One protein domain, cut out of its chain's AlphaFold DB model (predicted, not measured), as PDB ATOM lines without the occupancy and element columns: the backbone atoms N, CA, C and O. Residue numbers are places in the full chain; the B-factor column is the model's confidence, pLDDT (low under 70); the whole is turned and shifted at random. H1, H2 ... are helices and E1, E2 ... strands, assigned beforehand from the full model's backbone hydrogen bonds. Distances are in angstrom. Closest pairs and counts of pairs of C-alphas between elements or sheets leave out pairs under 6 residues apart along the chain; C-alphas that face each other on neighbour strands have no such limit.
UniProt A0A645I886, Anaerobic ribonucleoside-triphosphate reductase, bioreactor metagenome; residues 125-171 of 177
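Overview. This is residues 125 to 171 of the 177 residues of the protein "Anaerobic ribonucleoside-triphosphate reductase" of bioreactor metagenome (UniProt A0A645I886). A thin three-stranded antiparallel ribbon, its long strand E2 running between two ends: a large loop of residues 128 to 146 beyond the pairing of E1 with E2 at one end, and the small hairpin of E2 and E3 with the short helix H1 at the other. The printed part has 47 residues, with the named elements E1, E2, E3 and H1 in that order along the chain; the sheet's order is E1, E2, E3. The class is mixed, helices and strands, with under half of the residues in named elements. The whole is only just loose, close to compact, with a radius of gyration of the C-alphas of 11.7 A, and only just a rod, spanning 33 by 16 by 14 A.

Arrangement. E1, residues 125 to 127, and E2, residues 147 to 152, form an antiparallel hairpin at 158 degrees, with N 126 and O 148 2.9 A apart, within hydrogen-bond range. Residues 125 to 126 of E1 also pair antiparallel with residues 133 to 134. E2 and E3, residues 157 to 159, form a second antiparallel hairpin at 146 degrees, with N 151 and O 158 2.9 A apart, within hydrogen-bond range. The three strands are a meander, each the antiparallel neighbour of the one before. The pairing is staggered: E2 pairs with E1 over residues 147 to 149 and with E3 over residues 150 to 152. E1 and E3 are edge strands, apart from each other. H1, residues 165 to 171, is not on the sheet; it is apart from E1, and only just apart from E2, with closest C-alphas 8.3 A apart. In H1 every O i to N i+4 pair is within hydrogen-bond range.

Along the chain. E1 begins at C-alpha 125, (103.062, 133.786, 80.007), and is 6.8 A long. E2 measures 16.5 A, E3 7.1 A and H1 10.0 A, ending at C-alpha 171, (89.963, 128.238, 76.632).

Size, cuts and confidence. The C-alphas farthest apart, of Asn 141 and Gly 166, are 33.4 A apart. The printed part has no cut. The link E1 to E2 is long; those from E2 to E3 and E3 to H1 are tight. Residues 154 to 155 have pLDDT under 70.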
ATOM      1  N   ASP A 125     102.103 134.876  79.927       90.94
ATOM      2  CA  ASP A 125     103.062 133.786  80.007       90.94
ATOM      3  C   ASP A 125     104.281 134.246  80.812       90.94
ATOM      4  O   ASP A 125     104.665 135.419  80.762       90.94
ATOM      5  N   VAL A 126     104.851 133.335  81.602       92.38
ATOM      6  CA  VAL A 126     106.024 133.583  82.450       92.38
ATOM      7  C   VAL A 126     107.048 132.481  82.205       92.38
ATOM      8  O   VAL A 126     106.736 131.297  82.358       92.38
ATOM      9  N   CYS A 127     108.273 132.853  81.835       94.31
ATOM     10  CA  CYS A 127     109.380 131.909  81.736       94.31
ATOM     11  C   CYS A 127     109.844 131.490  83.133       94.31
ATOM     12  O   CYS A 127     110.218 132.335  83.944       94.31
ATOM     13  N   ASN A 128     109.870 130.185  83.397       94.06
ATOM     14  CA  ASN A 128     110.274 129.661  84.702       94.06
ATOM     15  C   ASN A 128     111.788 129.768  84.955       94.06
ATOM     16  O   ASN A 128     112.204 129.750  86.109       94.06
ATOM     17  N   ASP A 129     112.599 129.911  83.902       95.94
ATOM     18  CA  ASP A 129     114.063 129.895  84.025       95.94
ATOM     19  C   ASP A 129     114.666 131.296  84.189       95.94
ATOM     20  O   ASP A 129     115.648 131.464  84.907       95.94
ATOM     21  N   CYS A 130     114.095 132.312  83.532       95.06
ATOM     22  CA  CYS A 130     114.618 133.685  83.582       95.06
ATOM     23  C   CYS A 130     113.598 134.750  84.014       95.06
ATOM     24  O   CYS A 130     113.974 135.908  84.173       95.06
ATOM     25  N   GLY A 131     112.327 134.386  84.212       93.31
ATOM     26  CA  GLY A 131     111.286 135.305  84.682       93.31
ATOM     27  C   GLY A 131     110.704 136.248  83.624       93.31
ATOM     28  O   GLY A 131     109.843 137.052  83.972       93.31
ATOM     29  N   GLU A 132     111.129 136.147  82.360       91.94
ATOM     30  CA  GLU A 132     110.570 136.924  81.242       91.94
ATOM     31  C   GLU A 132     109.043 136.780  81.178       91.94
ATOM     32  O   GLU A 132     108.516 135.682  81.395       91.94
ATOM     33  N   THR A 133     108.329 137.869  80.869       90.00
ATOM     34  CA  THR A 133     106.858 137.876  80.835       90.00
ATOM     35  C   THR A 133     106.327 138.420  79.522       90.00
ATOM     36  O   THR A 133     106.786 139.451  79.050       90.00
ATOM     37  N   GLY A 134     105.312 137.774  78.957       85.94
ATOM     38  CA  GLY A 134     104.739 138.195  77.682       85.94
ATOM     39  C   GLY A 134     103.772 137.159  77.133       85.94
ATOM     40  O   GLY A 134     103.032 136.543  77.897       85.94
ATOM     41  N   VAL A 135     103.786 136.974  75.815       86.38
ATOM     42  CA  VAL A 135     103.045 135.916  75.117       86.38
ATOM     43  C   VAL A 135     104.018 135.235  74.166       86.38
ATOM     44  O   VAL A 135     104.457 135.851  73.196       86.38
ATOM     45  N   PHE A 136     104.417 134.002  74.471       87.19
ATOM     46  CA  PHE A 136     105.431 133.290  73.688       87.19
ATOM     47  C   PHE A 136     105.392 131.778  73.921       87.19
ATOM     48  O   PHE A 136     105.091 131.302  75.015       87.19
ATOM     49  N   ASP A 137     105.749 131.016  72.885       87.62
ATOM     50  CA  ASP A 137     105.908 129.557  72.974       87.62
ATOM     51  C   ASP A 137     107.309 129.138  73.440       87.62
ATOM     52  O   ASP A 137     107.471 128.102  74.083       87.62
ATOM     53  N   GLU A 138     108.313 129.961  73.143       93.44
ATOM     54  CA  GLU A 138     109.698 129.810  73.581       93.44
ATOM     55  C   GLU A 138     110.187 131.159  74.113       93.44
ATOM     56  O   GLU A 138     109.905 132.203  73.521       93.44
ATOM     57  N   CYS A 139     110.876 131.155  75.255       93.56
ATOM     58  CA  CYS A 139     111.299 132.385  75.907       93.56
ATOM     59  C   CYS A 139     112.261 133.178  75.004       93.56
ATOM     60  O   CYS A 139     113.338 132.670  74.687       93.56
ATOM     61  N   PRO A 140     111.951 134.442  74.659       94.44
ATOM     62  CA  PRO A 140     112.794 135.233  73.763       94.44
ATOM     63  C   PRO A 140     114.142 135.626  74.389       94.44
ATOM     64  O   PRO A 140     115.076 135.957  73.665       94.44
ATOM     65  N   ASN A 141     114.254 135.586  75.721       94.94
ATOM     66  CA  ASN A 141     115.468 135.950  76.449       94.94
ATOM     67  C   ASN A 141     116.442 134.767  76.624       94.94
ATOM     68  O   ASN A 141     117.650 134.942  76.495       94.94
ATOM     69  N   CYS A 142     115.940 133.559  76.915       95.69
ATOM     70  CA  CYS A 142     116.794 132.404  77.236       95.69
ATOM     71  C   CYS A 142     116.546 131.135  76.401       95.69
ATOM     72  O   CYS A 142     117.225 130.135  76.624       95.69
ATOM     73  N   GLY A 143     115.582 131.129  75.473       95.00
ATOM     74  CA  GLY A 143     115.245 129.959  74.644       95.00
ATOM     75  C   GLY A 143     114.519 128.829  75.389       95.00
ATOM     76  O   GLY A 143     114.313 127.742  74.852       95.00
ATOM     77  N   SER A 144     114.138 129.040  76.652       94.62
ATOM     78  CA  SER A 144     113.444 128.018  77.436       94.62
ATOM     79  C   SER A 144     112.024 127.764  76.933       94.62
ATOM     80  O   SER A 144     111.282 128.693  76.615       94.62
ATOM     81  N   LYS A 145     111.616 126.492  76.958       93.38
ATOM     82  CA  LYS A 145     110.228 126.043  76.739       93.38
ATOM     83  C   LYS A 145     109.475 125.792  78.049       93.38
ATOM     84  O   LYS A 145     108.306 125.407  78.028       93.38
ATOM     85  N   SER A 146     110.133 126.002  79.191       93.75
ATOM     86  CA  SER A 146     109.523 125.923  80.518       93.75
ATOM     87  C   SER A 146     108.723 127.198  80.787       93.75
ATOM     88  O   SER A 146     109.233 128.170  81.355       93.75
ATOM     89  N   ILE A 147     107.476 127.217  80.311       92.19
ATOM     90  CA  ILE A 147     106.607 128.398  80.331       92.19
ATOM     91  C   ILE A 147     105.341 128.124  81.144       92.19
ATOM     92  O   ILE A 147     104.535 127.260  80.795       92.19
ATOM     93  N   THR A 148     105.129 128.912  82.195       90.12
ATOM     94  CA  THR A 148     103.869 128.936  82.943       90.12
ATOM     95  C   THR A 148     102.871 129.846  82.231       90.12
ATOM     96  O   THR A 148     103.111 131.045  82.087       90.12
ATOM     97  N   ARG A 149     101.727 129.292  81.806       89.25
ATOM     98  CA  ARG A 149     100.653 130.040  81.129       89.25
ATOM     99  C   ARG A 149      99.535 130.379  82.108       89.25
ATOM    100  O   ARG A 149      98.846 129.484  82.593       89.25
ATOM    101  N   ILE A 150      99.326 131.664  82.374       85.00
ATOM    102  CA  ILE A 150      98.267 132.163  83.258       85.00
ATOM    103  C   ILE A 150      97.099 132.641  82.396       85.00
ATOM    104  O   ILE A 150      97.288 133.425  81.461       85.00
ATOM    105  N   ARG A 151      95.885 132.167  82.680       84.38
ATOM    106  CA  ARG A 151      94.655 132.546  81.965       84.38
ATOM    107  C   ARG A 151      93.527 132.816  82.965       84.38
ATOM    108  O   ARG A 151      93.570 132.337  84.095       84.38
ATOM    109  N   ARG A 152      92.514 133.586  82.559       79.31
ATOM    110  CA  ARG A 152      91.281 133.807  83.337       79.31
ATOM    111  C   ARG A 152      90.091 133.279  82.552       79.31
ATOM    112  O   ARG A 152      89.847 133.733  81.442       79.31
ATOM    113  N   VAL A 153      89.347 132.342  83.140       71.56
ATOM    114  CA  VAL A 153      88.227 131.666  82.459       71.56
ATOM    115  C   VAL A 153      86.922 131.883  83.214       71.56
ATOM    116  O   VAL A 153      85.990 132.460  82.663       71.56
ATOM    117  N   SER A 154      86.876 131.496  84.491       66.31
ATOM    118  CA  SER A 154      85.637 131.440  85.288       66.31
ATOM    119  C   SER A 154      85.468 132.565  86.318       66.31
ATOM    120  O   SER A 154      84.523 132.520  87.100       66.31
ATOM    121  N   GLY A 155      86.389 133.524  86.415       62.03
ATOM    122  CA  GLY A 155      86.403 134.427  87.577       62.03
ATOM    123  C   GLY A 155      87.770 135.004  87.894       62.03
ATOM    124  O   GLY A 155      87.944 136.209  88.062       62.03
ATOM    125  N   TYR A 156      88.742 134.103  87.965       70.81
ATOM    126  CA  TYR A 156      90.040 134.315  88.590       70.81
ATOM    127  C   TYR A 156      91.183 133.894  87.657       70.81
ATOM    128  O   TYR A 156      90.971 133.197  86.665       70.81
ATOM    129  N   LEU A 157      92.392 134.386  87.942       79.44
ATOM    130  CA  LEU A 157      93.600 133.992  87.218       79.44
ATOM    131  C   LEU A 157      94.082 132.641  87.742       79.44
ATOM    132  O   LEU A 157      94.284 132.491  88.945       79.44
ATOM    133  N   GLU A 158      94.304 131.697  86.839       77.06
ATOM    134  CA  GLU A 158      94.802 130.364  87.164       77.06
ATOM    135  C   GLU A 158      95.819 129.897  86.119       77.06
ATOM    136  O   GLU A 158      95.865 130.388  84.984       77.06
ATOM    137  N   ILE A 159      96.681 128.970  86.530       81.25
ATOM    138  CA  ILE A 159      97.629 128.312  85.636       81.25
ATOM    139  C   ILE A 159      96.848 127.328  84.769       81.25
ATOM    140  O   ILE A 159      96.105 126.494  85.284       81.25
ATOM    141  N   LEU A 160      97.037 127.413  83.450       74.50
ATOM    142  CA  LEU A 160      96.275 126.657  82.452       74.50
ATOM    143  C   LEU A 160      96.207 125.149  82.756       74.50
ATOM    144  O   LEU A 160      95.187 124.499  82.518       74.50
ATOM    145  N   ASP A 161      97.288 124.603  83.308       75.44
ATOM    146  CA  ASP A 161      97.425 123.181  83.605       75.44
ATOM    147  C   ASP A 161      96.481 122.697  84.714       75.44
ATOM    148  O   ASP A 161      96.093 121.525  84.693       75.44
ATOM    149  N   TYR A 162      96.047 123.584  85.616       76.69
ATOM    150  CA  TYR A 162      95.145 123.251  86.722       76.69
ATOM    151  C   TYR A 162      93.659 123.287  86.352       76.69
ATOM    152  O   TYR A 162      92.845 122.730  87.087       76.69
ATOM    153  N   PHE A 163      93.286 123.837  85.191       75.19
ATOM    154  CA  PHE A 163      91.884 123.828  84.771       75.19
ATOM    155  C   PHE A 163      91.347 122.406  84.543       75.19
ATOM    156  O   PHE A 163      92.013 121.530  83.974       75.19
ATOM    157  N   VAL A 164      90.078 122.210  84.909       79.00
ATOM    158  CA  VAL A 164      89.298 121.014  84.559       79.00
ATOM    159  C   VAL A 164      89.100 120.901  83.040       79.00
ATOM    160  O   VAL A 164      89.168 121.895  82.317       79.00
ATOM    161  N   SER A 165      88.827 119.691  82.539       80.25
ATOM    162  CA  SER A 165      88.716 119.387  81.098       80.25
ATOM    163  C   SER A 165      87.774 120.334  80.343       80.25
ATOM    164  O   SER A 165      88.158 120.889  79.315       80.25
ATOM    165  N   GLY A 166      86.577 120.585  80.881       76.69
ATOM    166  CA  GLY A 166      85.606 121.507  80.285       76.69
ATOM    167  C   GLY A 166      86.146 122.933  80.145       76.69
ATOM    168  O   GLY A 166      85.945 123.568  79.115       76.69
ATOM    169  N   LYS A 167      86.908 123.417  81.134       80.75
ATOM    170  CA  LYS A 167      87.518 124.754  81.103       80.75
ATOM    171  C   LYS A 167      88.730 124.824  80.180       80.75
ATOM    172  O   LYS A 167      88.883 125.815  79.473       80.75
ATOM    173  N   LYS A 168      89.527 123.755  80.082       80.44
ATOM    174  CA  LYS A 168      90.575 123.637  79.050       80.44
ATOM    175  C   LYS A 168      89.983 123.702  77.639       80.44
ATOM    176  O   LYS A 168      90.537 124.387  76.780       80.44
ATOM    177  N   ASN A 169      88.838 123.056  77.420       78.81
ATOM    178  CA  ASN A 169      88.116 123.127  76.149       78.81
ATOM    179  C   ASN A 169      87.553 124.528  75.891       78.81
ATOM    180  O   ASN A 169      87.697 125.040  74.788       78.81
ATOM    181  N   GLU A 170      86.965 125.182  76.891       81.06
ATOM    182  CA  GLU A 170      86.478 126.556  76.742       81.06
ATOM    183  C   GLU A 170      87.615 127.510  76.327       81.06
ATOM    184  O   GLU A 170      87.470 128.266  75.368       81.06
ATOM    185  N   VAL A 171      88.785 127.419  76.974       80.44
ATOM    186  CA  VAL A 171      89.963 128.238  76.632       80.44
ATOM    187  C   VAL A 171      90.433 128.004  75.202       80.44
ATOM    188  O   VAL A 171      90.754 128.968  74.512       80.44
TER     189      VAL A 171